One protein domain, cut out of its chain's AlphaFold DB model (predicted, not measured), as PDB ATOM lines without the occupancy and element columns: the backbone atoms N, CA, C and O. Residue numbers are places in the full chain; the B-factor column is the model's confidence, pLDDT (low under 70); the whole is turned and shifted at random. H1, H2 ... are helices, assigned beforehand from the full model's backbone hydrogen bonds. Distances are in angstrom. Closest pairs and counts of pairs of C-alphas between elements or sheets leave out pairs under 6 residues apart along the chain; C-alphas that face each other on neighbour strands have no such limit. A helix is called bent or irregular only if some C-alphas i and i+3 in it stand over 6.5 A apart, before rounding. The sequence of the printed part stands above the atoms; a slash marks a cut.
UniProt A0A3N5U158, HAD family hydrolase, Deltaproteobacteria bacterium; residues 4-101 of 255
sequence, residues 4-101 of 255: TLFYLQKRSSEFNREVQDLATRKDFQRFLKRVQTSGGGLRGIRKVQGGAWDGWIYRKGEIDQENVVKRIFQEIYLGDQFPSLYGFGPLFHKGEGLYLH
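This is residues 4 to 101 of the 255 residues of the protein "HAD family hydrolase" of Deltaproteobacteria bacterium (UniProt A0A3N5U158). Two groups of helices stand at opposite ends of a loose ring with a largely empty middle: H3 with H4 at one end, the kinked H5 with the short H6 at the other. One side of the ring runs through H2, the other through the unnamed residues 50 to 67, while H1 is set off from the other helices near the H5 end. The printed part has 98 residues with six named helices, H1 to H6 in chain order, and no named strand; its class is all helix. It is only just compact, close to loose, with a radius of gyration of the C-alphas of 14.6 A and spans of 39 by 27 by 24 A.

H1, residues 4 to 15, touches no helix. H2, residues 19 to 23, is close to but not clearly touching H5, residues 68 to 86; their closest C-alphas, Val 19 and Ile 76, are 7.7 A apart. H3, residues 28 to 37, touches H4, residues 41 to 49, at 73 degrees, only just about perpendicular; their closest C-alphas, Val 35 and Gly 44, are 4.6 A apart. H5 is irregular, with C-alphas 77 and 80 9.3 A apart, and has a kink of 123 degrees near residue 80. With residues 76 to 79 alone it touches H6, residues 98 to 101; the closest C-alphas, Tyr 77 and Leu 98, are 4.6 A apart. H3 and H5 are apart. Every O i to N i+4 pair is within hydrogen-bond range in H3 and H4, against 6 of 8 in H1, 10 of 15 in H5 and 0 of 1 in H2, which has 2 of 2 O i to N i+3 pairs within range; H6 is too short for an O i to N i+4 pair.

H1 begins at C-alpha 4, (-49.246, 16.593, 34.119), and is 16.0 A long. H3 measures 14.3 A, H4 12.5 A and H5 13.7 A. H6 ends at C-alpha 101, (-32.306, 36.467, 16.230).

The C-alphas farthest apart, Thr 37 and Ser 84, are 40.2 A apart. The printed part has no cut. The links H4 to H5 and H5 to H6 are long, and residues 20 to 30 stand free. Residues 4 to 26 and 51 to 61 have pLDDT under 70.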
ATOM      1  N   THR A   4     -50.603  16.108  34.392       63.62
ATOM      2  CA  THR A   4     -49.246  16.593  34.119       63.62
ATOM      3  C   THR A   4     -49.223  17.995  33.513       63.62
ATOM      4  O   THR A   4     -48.447  18.835  33.959       63.62
ATOM      5  N   LEU A   5     -50.075  18.275  32.523       62.72
ATOM      6  CA  LEU A   5     -50.178  19.597  31.900       62.72
ATOM      7  C   LEU A   5     -50.706  20.631  32.884       62.72
ATOM      8  O   LEU A   5     -50.185  21.740  32.934       62.72
ATOM      9  N   PHE A   6     -51.703  20.262  33.687       65.06
ATOM     10  CA  PHE A   6     -52.237  21.141  34.721       65.06
ATOM     11  C   PHE A   6     -51.192  21.427  35.808       65.06
ATOM     12  O   PHE A   6     -51.000  22.577  36.201       65.06
ATOM     13  N   TYR A   7     -50.459  20.399  36.245       68.06
ATOM     14  CA  TYR A   7     -49.341  20.545  37.174       68.06
ATOM     15  C   TYR A   7     -48.253  21.463  36.607       68.06
ATOM     16  O   TYR A   7     -47.813  22.390  37.290       68.06
ATOM     17  N   LEU A   8     -47.852  21.243  35.352       64.88
ATOM     18  CA  LEU A   8     -46.889  22.084  34.647       64.88
ATOM     19  C   LEU A   8     -47.380  23.517  34.527       64.88
ATOM     20  O   LEU A   8     -46.635  24.417  34.873       64.88
ATOM     21  N   GLN A   9     -48.623  23.734  34.105       65.06
ATOM     22  CA  GLN A   9     -49.214  25.059  33.959       65.06
ATOM     23  C   GLN A   9     -49.232  25.798  35.303       65.06
ATOM     24  O   GLN A   9     -48.737  26.923  35.394       65.06
ATOM     25  N   LYS A  10     -49.689  25.133  36.373       67.12
ATOM     26  CA  LYS A  10     -49.710  25.685  37.734       67.12
ATOM     27  C   LYS A  10     -48.305  26.047  38.219       67.12
ATOM     28  O   LYS A  10     -48.095  27.171  38.662       67.12
ATOM     29  N   ARG A  11     -47.328  25.145  38.076       63.78
ATOM     30  CA  ARG A  11     -45.924  25.390  38.464       63.78
ATOM     31  C   ARG A  11     -45.214  26.396  37.552       63.78
ATOM     32  O   ARG A  11     -44.319  27.096  38.006       63.78
ATOM     33  N   SER A  12     -45.600  26.483  36.280       59.47
ATOM     34  CA  SER A  12     -44.983  27.373  35.290       59.47
ATOM     35  C   SER A  12     -45.402  28.831  35.443       59.47
ATOM     36  O   SER A  12     -44.662  29.714  35.026       59.47
ATOM     37  N   SER A  13     -46.536  29.100  36.098       57.31
ATOM     38  CA  SER A  13     -46.952  30.468  36.426       57.31
ATOM     39  C   SER A  13     -45.924  31.207  37.304       57.31
ATOM     40  O   SER A  13     -45.774  32.419  37.186       57.31
ATOM     41  N   GLU A  14     -45.126  30.471  38.089       52.56
ATOM     42  CA  GLU A  14     -43.976  30.973  38.867       52.56
ATOM     43  C   GLU A  14     -42.686  31.133  38.021       52.56
ATOM     44  O   GLU A  14     -41.693  31.726  38.456       52.56
ATOM     45  N   PHE A  15     -42.688  30.578  36.805       51.41
ATOM     46  CA  PHE A  15     -41.599  30.559  35.821       51.41
ATOM     47  C   PHE A  15     -41.823  31.525  34.657       51.41
ATOM     48  O   PHE A  15     -41.077  31.452  33.683       51.41
ATOM     49  N   ASN A  16     -42.792  32.439  34.768       51.22
ATOM     50  CA  ASN A  16     -43.000  33.541  33.830       51.22
ATOM     51  C   ASN A  16     -41.822  34.529  33.950       51.22
ATOM     52  O   ASN A  16     -41.912  35.589  34.562       51.22
ATOM     53  N   ARG A  17     -40.656  34.090  33.487       54.28
ATOM     54  CA  ARG A  17     -39.375  34.771  33.591       54.28
ATOM     55  C   ARG A  17     -38.833  34.921  32.193       54.28
ATOM     56  O   ARG A  17     -38.929  33.995  31.386       54.28
ATOM     57  N   GLU A  18     -38.235  36.069  31.927       58.47
ATOM     58  CA  GLU A  18     -37.546  36.270  30.668       58.47
ATOM     59  C   GLU A  18     -36.448  35.210  30.516       58.47
ATOM     60  O   GLU A  18     -35.786  34.817  31.479       58.47
ATOM     61  N   VAL A  19     -36.222  34.739  29.290       57.69
ATOM     62  CA  VAL A  19     -35.177  33.746  28.983       57.69
ATOM     63  C   VAL A  19     -33.800  34.190  29.507       57.69
ATOM     64  O   VAL A  19     -32.968  33.352  29.865       57.69
ATOM     65  N   GLN A  20     -33.579  35.505  29.617       57.66
ATOM     66  CA  GLN A  20     -32.375  36.114  30.187       57.66
ATOM     67  C   GLN A  20     -32.166  35.743  31.669       57.66
ATOM     68  O   GLN A  20     -31.039  35.455  32.077       57.66
ATOM     69  N   ASP A  21     -33.238  35.609  32.451       58.50
ATOM     70  CA  ASP A  21     -33.192  35.251  33.875       58.50
ATOM     71  C   ASP A  21     -32.899  33.764  34.117       58.50
ATOM     72  O   ASP A  21     -32.477  33.362  35.204       58.50
ATOM     73  N   LEU A  22     -33.116  32.905  33.118       58.69
ATOM     74  CA  LEU A  22     -32.749  31.489  33.215       58.69
ATOM     75  C   LEU A  22     -31.228  31.298  33.126       58.69
ATOM     76  O   LEU A  22     -30.688  30.382  33.753       58.69
ATOM     77  N   ALA A  23     -30.534  32.180  32.398       54.31
ATOM     78  CA  ALA A  23     -29.084  32.138  32.219       54.31
ATOM     79  C   ALA A  23     -28.302  32.592  33.467       54.31
ATOM     80  O   ALA A  23     -27.146  32.207  33.638       54.31
ATOM     81  N   THR A  24     -28.926  33.356  34.369       56.53
ATOM     82  CA  THR A  24     -28.294  33.863  35.602       56.53
ATOM     83  C   THR A  24     -28.263  32.833  36.741       56.53
ATOM     84  O   THR A  24     -27.712  33.093  37.816       56.53
ATOM     85  N   ARG A  25     -28.806  31.623  36.532       59.41
ATOM     86  CA  ARG A  25     -28.804  30.563  37.550       59.41
ATOM     87  C   ARG A  25     -27.389  30.036  37.820       59.41
ATOM     88  O   ARG A  25     -26.750  29.415  36.971       59.41
ATOM     89  N   LYS A  26     -26.954  30.204  39.073       55.34
ATOM     90  CA  LYS A  26     -25.595  29.954  39.593       55.34
ATOM     91  C   LYS A  26     -25.048  28.521  39.430       55.34
ATOM     92  O   LYS A  26     -23.853  28.325  39.620       55.34
ATOM     93  N   ASP A  27     -25.862  27.528  39.060       73.12
ATOM     94  CA  ASP A  27     -25.443  26.112  39.001       73.12
ATOM     95  C   ASP A  27     -25.248  25.558  37.572       73.12
ATOM     96  O   ASP A  27     -24.842  24.411  37.388       73.12
ATOM     97  N   PHE A  28     -25.491  26.356  36.521       77.75
ATOM     98  CA  PHE A  28     -25.405  25.854  35.141       77.75
ATOM     99  C   PHE A  28     -23.988  25.400  34.761       77.75
ATOM    100  O   PHE A  28     -23.802  24.314  34.212       77.75
ATOM    101  N   GLN A  29     -22.966  26.183  35.115       81.25
ATOM    102  CA  GLN A  29     -21.568  25.837  34.827       81.25
ATOM    103  C   GLN A  29     -21.122  24.565  35.557       81.25
ATOM    104  O   GLN A  29     -20.452  23.703  34.984       81.25
ATOM    105  N   ARG A  30     -21.538  24.400  36.816       86.25
ATOM    106  CA  ARG A  30     -21.245  23.196  37.599       86.25
ATOM    107  C   ARG A  30     -21.984  21.979  37.042       86.25
ATOM    108  O   ARG A  30     -21.381  20.907  36.954       86.25
ATOM    109  N   PHE A  31     -23.232  22.135  36.599       85.19
ATOM    110  CA  PHE A  31     -23.959  21.092  35.875       85.19
ATOM    111  C   PHE A  31     -23.224  20.671  34.595       85.19
ATOM    112  O   PHE A  31     -22.961  19.483  34.411       85.19
ATOM    113  N   LEU A  32     -22.813  21.625  33.751       86.75
ATOM    114  CA  LEU A  32     -22.065  21.335  32.524       86.75
ATOM    115  C   LEU A  32     -20.748  20.602  32.807       86.75
ATOM    116  O   LEU A  32     -20.449  19.611  32.137       86.75
ATOM    117  N   LYS A  33     -20.001  21.017  33.839       89.06
ATOM    118  CA  LYS A  33     -18.771  20.331  34.263       89.06
ATOM    119  C   LYS A  33     -19.047  18.879  34.663       89.06
ATOM    120  O   LYS A  33     -18.366  17.979  34.179       89.06
ATOM    121  N   ARG A  34     -20.088  18.623  35.467       89.94
ATOM    122  CA  ARG A  34     -20.505  17.256  35.839       89.94
ATOM    123  C   ARG A  34     -20.879  16.413  34.618       89.94
ATOM    124  O   ARG A  34     -20.497  15.244  34.544       89.94
ATOM    125  N   VAL A  35     -21.606  16.992  33.660       89.25
ATOM    126  CA  VAL A  35     -21.990  16.312  32.411       89.25
ATOM    127  C   VAL A  35     -20.753  15.941  31.601       89.25
ATOM    128  O   VAL A  35     -20.655  14.806  31.135       89.25
ATOM    129  N   GLN A  36     -19.793  16.859  31.476       89.44
ATOM    130  CA  GLN A  36     -18.543  16.624  30.759       89.44
ATOM    131  C   GLN A  36     -17.721  15.502  31.408       89.44
ATOM    132  O   GLN A  36     -17.341  14.559  30.717       89.44
ATOM    133  N   THR A  37     -17.539  15.532  32.733       92.38
ATOM    134  CA  THR A  37     -16.854  14.462  33.485       92.38
ATOM    135  C   THR A  37     -17.579  13.115  33.378       92.38
ATOM    136  O   THR A  37     -16.951  12.064  33.449       92.38
ATOM    137  N   SER A  38     -18.891  13.120  33.127       89.75
ATOM    138  CA  SER A  38     -19.700  11.904  32.955       89.75
ATOM    139  C   SER A  38     -19.700  11.347  31.519       89.75
ATOM    140  O   SER A  38     -20.486  10.446  31.205       89.75
ATOM    141  N   GLY A  39     -18.832  11.858  30.639       86.50
ATOM    142  CA  GLY A  39     -18.701  11.429  29.241       86.50
ATOM    143  C   GLY A  39     -19.439  12.312  28.229       86.50
ATOM    144  O   GLY A  39     -19.461  11.986  27.044       86.50
ATOM    145  N   GLY A  40     -20.030  13.423  28.674       83.50
ATOM    146  CA  GLY A  40     -20.636  14.433  27.806       83.50
ATOM    147  C   GLY A  40     -21.946  14.017  27.124       83.50
ATOM    148  O   GLY A  40     -22.418  12.877  27.201       83.50
ATOM    149  N   GLY A  41     -22.565  14.992  26.451       80.06
ATOM    150  CA  GLY A  41     -23.800  14.809  25.684       80.06
ATOM    151  C   GLY A  41     -24.977  14.261  26.503       80.06
ATOM    152  O   GLY A  41     -25.017  14.349  27.730       80.06
ATOM    153  N   LEU A  42     -25.945  13.648  25.815       78.31
ATOM    154  CA  LEU A  42     -27.144  13.080  26.452       78.31
ATOM    155  C   LEU A  42     -26.821  11.939  27.429       78.31
ATOM    156  O   LEU A  42     -27.513  11.778  28.432       78.31
ATOM    157  N   ARG A  43     -25.772  11.149  27.159       81.12
ATOM    158  CA  ARG A  43     -25.334  10.074  28.065       81.12
ATOM    159  C   ARG A  43     -24.837  10.650  29.390       81.12
ATOM    160  O   ARG A  43     -25.235  10.159  30.442       81.12
ATOM    161  N   GLY A  44     -24.022  11.705  29.333       86.31
ATOM    162  CA  GLY A  44     -23.556  12.425  30.515       86.31
ATOM    163  C   GLY A  44     -24.709  13.052  31.298       86.31
ATOM    164  O   GLY A  44     -24.770  12.879  32.510       86.31
ATOM    165  N   ILE A  45     -25.669  13.692  30.619       83.75
ATOM    166  CA  ILE A  45     -26.867  14.269  31.261       83.75
ATOM    167  C   ILE A  45     -27.648  13.205  32.042       83.75
ATOM    168  O   ILE A  45     -27.948  13.417  33.214       83.75
ATOM    169  N   ARG A  46     -27.914  12.038  31.441       79.69
ATOM    170  CA  ARG A  46     -28.640  10.944  32.114       79.69
ATOM    171  C   ARG A  46     -27.917  10.430  33.353       79.69
ATOM    172  O   ARG A  46     -28.542  10.260  34.393       79.69
ATOM    173  N   LYS A  47     -26.596  10.243  33.264       84.88
ATOM    174  CA  LYS A  47     -25.775   9.843  34.418       84.88
ATOM    175  C   LYS A  47     -25.838  10.873  35.544       84.88
ATOM    176  O   LYS A  47     -25.985  10.508  36.701       84.88
ATOM    177  N   VAL A  48     -25.756  12.157  35.203       86.81
ATOM    178  CA  VAL A  48     -25.784  13.268  36.166       86.81
ATOM    179  C   VAL A  48     -27.142  13.412  36.856       86.81
ATOM    180  O   VAL A  48     -27.179  13.843  38.010       86.81
ATOM    181  N   GLN A  49     -28.234  13.067  36.171       79.25
ATOM    182  CA  GLN A  49     -29.601  13.203  36.682       79.25
ATOM    183  C   GLN A  49     -30.193  11.927  37.299       79.25
ATOM    184  O   GLN A  49     -31.291  11.982  37.844       79.25
ATOM    185  N   GLY A  50     -29.486  10.793  37.242       73.06
ATOM    186  CA  GLY A  50     -29.861   9.571  37.963       73.06
ATOM    187  C   GLY A  50     -31.223   8.981  37.578       73.06
ATOM    188  O   GLY A  50     -31.861   8.356  38.412       73.06
ATOM    189  N   GLY A  51     -31.706   9.220  36.353       65.12
ATOM    190  CA  GLY A  51     -32.986   8.692  35.860       65.12
ATOM    191  C   GLY A  51     -34.251   9.368  36.412       65.12
ATOM    192  O   GLY A  51     -35.332   9.155  35.870       65.12
ATOM    193  N   ALA A  52     -34.138  10.257  37.408       63.47
ATOM    194  CA  ALA A  52     -35.272  10.957  38.036       63.47
ATOM    195  C   ALA A  52     -36.124  11.793  37.056       63.47
ATOM    196  O   ALA A  52     -37.243  12.192  37.369       63.47
ATOM    197  N   TRP A  53     -35.597  12.046  35.859       64.75
ATOM    198  CA  TRP A  53     -36.208  12.875  34.830       64.75
ATOM    199  C   TRP A  53     -36.453  12.133  33.510       64.75
ATOM    200  O   TRP A  53     -36.787  12.773  32.515       64.75
ATOM    201  N   ASP A  54     -36.303  10.805  33.465       61.62
ATOM    202  CA  ASP A  54     -36.343  10.031  32.210       61.62
ATOM    203  C   ASP A  54     -37.690  10.120  31.457       61.62
ATOM    204  O   ASP A  54     -37.714   9.953  30.237       61.62
ATOM    205  N   GLY A  55     -38.793  10.441  32.147       57.19
ATOM    206  CA  GLY A  55     -40.103  10.717  31.533       57.19
ATOM    207  C   GLY A  55     -40.310  12.166  31.067       57.19
ATOM    208  O   GLY A  55     -41.152  12.419  30.217       57.19
ATOM    209  N   TRP A  56     -39.522  13.110  31.586       59.22
ATOM    210  CA  TRP A  56     -39.660  14.556  31.344       59.22
ATOM    211  C   TRP A  56     -38.621  15.089  30.351       59.22
ATOM    212  O   TRP A  56     -38.819  16.096  29.665       59.22
ATOM    213  N   ILE A  57     -37.468  14.420  30.300       59.50
ATOM    214  CA  ILE A  57     -36.292  14.830  29.548       59.50
ATOM    215  C   ILE A  57     -36.049  13.802  28.460       59.50
ATOM    216  O   ILE A  57     -35.504  12.728  28.692       59.50
ATOM    217  N   TYR A  58     -36.361  14.207  27.230       57.22
ATOM    218  CA  TYR A  58     -35.952  13.513  26.018       57.22
ATOM    219  C   TYR A  58     -36.479  12.069  25.915       57.22
ATOM    220  O   TYR A  58     -35.843  11.109  26.352       57.22
ATOM    221  N   ARG A  59     -37.514  11.898  25.084       57.81
ATOM    222  CA  ARG A  59     -37.366  11.376  23.701       57.81
ATOM    223  C   ARG A  59     -38.557  10.546  23.201       57.81
ATOM    224  O   ARG A  59     -38.409   9.971  22.124       57.81
ATOM    225  N   LYS A  60     -39.688  10.438  23.911       55.66
ATOM    226  CA  LYS A  60     -40.754   9.508  23.476       55.66
ATOM    227  C   LYS A  60     -42.212   9.965  23.511       55.66
ATOM    228  O   LYS A  60     -43.004   9.257  22.901       55.66
ATOM    229  N   GLY A  61     -42.547  11.123  24.068       60.41
ATOM    230  CA  GLY A  61     -43.937  11.586  24.078       60.41
ATOM    231  C   GLY A  61     -44.223  12.795  23.198       60.41
ATOM    232  O   GLY A  61     -43.320  13.434  22.634       60.41
ATOM    233  N   GLU A  62     -45.512  13.094  23.110       72.12
ATOM    234  CA  GLU A  62     -46.046  14.277  22.452       72.12
ATOM    235  C   GLU A  62     -45.577  15.547  23.180       72.12
ATOM    236  O   GLU A  62     -45.287  15.547  24.383       72.12
ATOM    237  N   ILE A  63     -45.408  16.631  22.422       80.19
ATOM    238  CA  ILE A  63     -44.866  17.893  22.949       80.19
ATOM    239  C   ILE A  63     -45.825  18.562  23.939       80.19
ATOM    240  O   ILE A  63     -45.385  19.289  24.822       80.19
ATOM    241  N   ASP A  64     -47.111  18.260  23.845       74.88
ATOM    242  CA  ASP A  64     -48.156  18.654  24.778       74.88
ATOM    243  C   ASP A  64     -48.319  17.693  25.961       74.88
ATOM    244  O   ASP A  64     -49.185  17.930  26.789       74.88
ATOM    245  N   GLN A  65     -47.504  16.648  26.104       71.69
ATOM    246  CA  GLN A  65     -47.647  15.699  27.213       71.69
ATOM    247  C   GLN A  65     -46.327  15.497  27.958       71.69
ATOM    248  O   GLN A  65     -46.081  16.130  28.982       71.69
ATOM    249  N   GLU A  66     -45.458  14.633  27.439       70.62
ATOM    250  CA  GLU A  66     -44.291  14.135  28.179       70.62
ATOM    251  C   GLU A  66     -43.000  14.877  27.793       70.62
ATOM    252  O   GLU A  66     -42.006  14.858  28.516       70.62
ATOM    253  N   ASN A  67     -42.976  15.564  26.644       80.00
ATOM    254  CA  ASN A  67     -41.745  16.146  26.108       80.00
ATOM    255  C   ASN A  67     -41.553  17.624  26.479       80.00
ATOM    256  O   ASN A  67     -41.411  18.496  25.616       80.00
ATOM    257  N   VAL A  68     -41.506  17.894  27.783       78.38
ATOM    258  CA  VAL A  68     -41.480  19.253  28.349       78.38
ATOM    259  C   VAL A  68     -40.249  20.047  27.931       78.38
ATOM    260  O   VAL A  68     -40.367  21.217  27.583       78.38
ATOM    261  N   VAL A  69     -39.065  19.428  27.890       80.19
ATOM    262  CA  VAL A  69     -37.845  20.126  27.441       80.19
ATOM    263  C   VAL A  69     -37.973  20.587  25.992       80.19
ATOM    264  O   VAL A  69     -37.608  21.718  25.672       80.19
ATOM    265  N   LYS A  70     -38.513  19.733  25.110       84.75
ATOM    266  CA  LYS A  70     -38.767  20.126  23.723       84.75
ATOM    267  C   LYS A  70     -39.826  21.222  23.663       84.75
ATOM    268  O   LYS A  70     -39.647  22.145  22.881       84.75
ATOM    269  N   ARG A  71     -40.879  21.147  24.482       87.56
ATOM    270  CA  ARG A  71     -41.910  22.187  24.560       87.56
ATOM    271  C   ARG A  71     -41.322  23.540  24.934       87.56
ATOM    272  O   ARG A  71     -41.460  24.467  24.152       87.56
ATOM    273  N   ILE A  72     -40.604  23.627  26.054       86.31
ATOM    274  CA  ILE A  72     -39.944  24.862  26.502       86.31
ATOM    275  C   ILE A  72     -39.034  25.412  25.398       86.31
ATOM    276  O   ILE A  72     -39.110  26.590  25.067       86.31
ATOM    277  N   PHE A  73     -38.208  24.555  24.786       88.81
ATOM    278  CA  PHE A  73     -37.343  24.970  23.681       88.81
ATOM    279  C   PHE A  73     -38.140  25.537  22.499       88.81
ATOM    280  O   PHE A  73     -37.783  26.585  21.976       88.81
ATOM    281  N   GLN A  74     -39.202  24.851  22.079       92.56
ATOM    282  CA  GLN A  74     -40.006  25.244  20.925       92.56
ATOM    283  C   GLN A  74     -40.808  26.516  21.189       92.56
ATOM    284  O   GLN A  74     -40.868  27.367  20.312       92.56
ATOM    285  N   GLU A  75     -41.367  26.691  22.385       92.38
ATOM    286  CA  GLU A  75     -42.055  27.930  22.755       92.38
ATOM    287  C   GLU A  75     -41.088  29.120  22.757       92.38
ATOM    288  O   GLU A  75     -41.402  30.148  22.173       92.38
ATOM    289  N   ILE A  76     -39.880  28.967  23.311       92.12
ATOM    290  CA  ILE A  76     -38.855  30.023  23.292       92.12
ATOM    291  C   ILE A  76     -38.363  30.315  21.863       92.12
ATOM    292  O   ILE A  76     -38.178  31.468  21.471       92.12
ATOM    293  N   TYR A  77     -38.093  29.275  21.073       94.44
ATOM    294  CA  TYR A  77     -37.516  29.439  19.742       94.44
ATOM    295  C   TYR A  77     -38.528  29.988  18.732       94.44
ATOM    296  O   TYR A  77     -38.193  30.910  17.990       94.44
ATOM    297  N   LEU A  78     -39.752  29.455  18.716       95.69
ATOM    298  CA  LEU A  78     -40.805  29.868  17.785       95.69
ATOM    299  C   LEU A  78     -41.565  31.108  18.263       95.69
ATOM    300  O   LEU A  78     -42.065  31.855  17.423       95.69
ATOM    301  N   GLY A  79     -41.653  31.340  19.577       94.56
ATOM    302  CA  GLY A  79     -42.444  32.428  20.152       94.56
ATOM    303  C   GLY A  79     -43.881  32.403  19.645       94.56
ATOM    304  O   GLY A  79     -44.523  31.352  19.621       94.56
ATOM    305  N   ASP A  80     -44.352  33.537  19.134       94.94
ATOM    306  CA  ASP A  80     -45.691  33.692  18.557       94.94
ATOM    307  C   ASP A  80     -45.991  32.762  17.362       94.94
ATOM    308  O   ASP A  80     -47.153  32.578  17.006       94.94
ATOM    309  N   GLN A  81     -44.984  32.119  16.753       95.62
ATOM    310  CA  GLN A  81     -45.193  31.097  15.713       95.62
ATOM    311  C   GLN A  81     -45.534  29.708  16.277       95.62
ATOM    312  O   GLN A  81     -45.943  28.818  15.527       95.62
ATOM    313  N   PHE A  82     -45.370  29.488  17.586       94.94
ATOM    314  CA  PHE A  82     -45.601  28.190  18.222       94.94
ATOM    315  C   PHE A  82     -47.033  27.657  18.008       94.94
ATOM    316  O   PHE A  82     -47.162  26.511  17.563       94.94
ATOM    317  N   PRO A  83     -48.112  28.444  18.234       94.06
ATOM    318  CA  PRO A  83     -49.476  27.947  18.057       94.06
ATOM    319  C   PRO A  83     -49.793  27.573  16.611       94.06
ATOM    320  O   PRO A  83     -50.533  26.622  16.377       94.06
ATOM    321  N   SER A  84     -49.206  28.271  15.635       92.69
ATOM    322  CA  SER A  84     -49.397  27.972  14.213       92.69
ATOM    323  C   SER A  84     -48.832  26.609  13.816       92.69
ATOM    324  O   SER A  84     -49.383  25.962  12.931       92.69
ATOM    325  N   LEU A  85     -47.748  26.162  14.460       92.81
ATOM    326  CA  LEU A  85     -47.161  24.848  14.200       92.81
ATOM    327  C   LEU A  85     -47.854  23.731  14.989       92.81
ATOM    328  O   LEU A  85     -48.081  22.651  14.447       92.81
ATOM    329  N   TYR A  86     -48.141  23.963  16.270       91.00
ATOM    330  CA  TYR A  86     -48.576  22.902  17.181       91.00
ATOM    331  C   TYR A  86     -50.092  22.843  17.411       91.00
ATOM    332  O   TYR A  86     -50.583  21.833  17.906       91.00
ATOM    333  N   GLY A  87     -50.846  23.877  17.033       92.56
ATOM    334  CA  GLY A  87     -52.308  23.911  17.156       92.56
ATOM    335  C   GLY A  87     -52.828  24.190  18.570       92.56
ATOM    336  O   GLY A  87     -54.030  24.109  18.805       92.56
ATOM    337  N   PHE A  88     -51.952  24.529  19.518       89.88
ATOM    338  CA  PHE A  88     -52.315  24.882  20.890       89.88
ATOM    339  C   PHE A  88     -51.407  25.982  21.454       89.88
ATOM    340  O   PHE A  88     -50.311  26.234  20.954       89.88
ATOM    341  N   GLY A  89     -51.880  26.659  22.504       89.00
ATOM    342  CA  GLY A  89     -51.188  27.801  23.105       89.00
ATOM    343  C   GLY A  89     -49.930  27.429  23.908       89.00
ATOM    344  O   GLY A  89     -49.813  26.299  24.400       89.00
ATOM    345  N   PRO A  90     -48.990  28.376  24.079       89.44
ATOM    346  CA  PRO A  90     -47.803  28.166  24.898       89.44
ATOM    347  C   PRO A  90     -48.139  28.113  26.399       89.44
ATOM    348  O   PRO A  90     -49.152  28.664  26.839       89.44
ATOM    349  N   LEU A  91     -47.268  27.481  27.189       84.62
ATOM    350  CA  LEU A  91     -47.358  27.433  28.657       84.62
ATOM    351  C   LEU A  91     -46.257  28.231  29.363       84.62
ATOM    352  O   LEU A  91     -46.504  28.780  30.429       84.62
ATOM    353  N   PHE A  92     -45.058  28.275  28.789       81.81
ATOM    354  CA  PHE A  92     -43.825  28.753  29.411       81.81
ATOM    355  C   PHE A  92     -43.302  30.058  28.808       81.81
ATOM    356  O   PHE A  92     -42.703  30.841  29.537       81.81
ATOM    357  N   HIS A  93     -43.489  30.299  27.505       84.00
ATOM    358  CA  HIS A  93     -43.010  31.522  26.842       84.00
ATOM    359  C   HIS A  93     -44.082  32.135  25.944       84.00
ATOM    360  O   HIS A  93     -44.681  31.447  25.120       84.00
ATOM    361  N   LYS A  94     -44.308  33.443  26.091       87.44
ATOM    362  CA  LYS A  94     -45.217  34.240  25.254       87.44
ATOM    363  C   LYS A  94     -44.447  35.413  24.651       87.44
ATOM    364  O   LYS A  94     -43.623  36.006  25.342       87.44
ATOM    365  N   GLY A  95     -44.760  35.767  23.408       89.12
ATOM    366  CA  GLY A  95     -44.123  36.860  22.679       89.12
ATOM    367  C   GLY A  95     -43.129  36.373  21.629       89.12
ATOM    368  O   GLY A  95     -43.140  35.215  21.207       89.12
ATOM    369  N   GLU A  96     -42.247  37.279  21.212       93.19
ATOM    370  CA  GLU A  96     -41.334  37.061  20.094       93.19
ATOM    371  C   GLU A  96     -40.442  35.819  20.265       93.19
ATOM    372  O   GLU A  96     -39.969  35.487  21.357       93.19
ATOM    373  N   GLY A  97     -40.220  35.113  19.154       94.12
ATOM    374  CA  GLY A  97     -39.413  33.896  19.115       94.12
ATOM    375  C   GLY A  97     -37.951  34.172  18.783       94.12
ATOM    376  O   GLY A  97     -37.635  35.021  17.947       94.12
ATOM    377  N   LEU A  98     -37.034  33.388  19.361       94.50
ATOM    378  CA  LEU A  98     -35.597  33.517  19.079       94.50
ATOM    379  C   LEU A  98     -35.209  33.232  17.616       94.50
ATOM    380  O   LEU A  98     -34.103  33.597  17.212       94.50
ATOM    381  N   TYR A  99     -36.085  32.647  16.792       94.88
ATOM    382  CA  TYR A  99     -35.861  32.547  15.342       94.88
ATOM    383  C   TYR A  99     -35.632  33.927  14.682       94.88
ATOM    384  O   TYR A  99     -34.935  34.039  13.664       94.88
ATOM    385  N   LEU A 100     -36.156  35.004  15.287       95.50
ATOM    386  CA  LEU A 100     -35.927  36.392  14.875       95.50
ATOM    387  C   LEU A 100     -34.486  36.863  15.127       95.50
ATOM    388  O   LEU A 100     -34.045  37.834  14.519       95.50
ATOM    389  N   HIS A 101     -33.713  36.158  15.952       94.38
ATOM    390  CA  HIS A 101     -32.306  36.467  16.230       94.38
ATOM    391  C   HIS A 101     -31.318  35.654  15.388       94.38
ATOM    392  O   HIS A 101     -30.106  35.863  15.492       94.38
TER     393      HIS A 101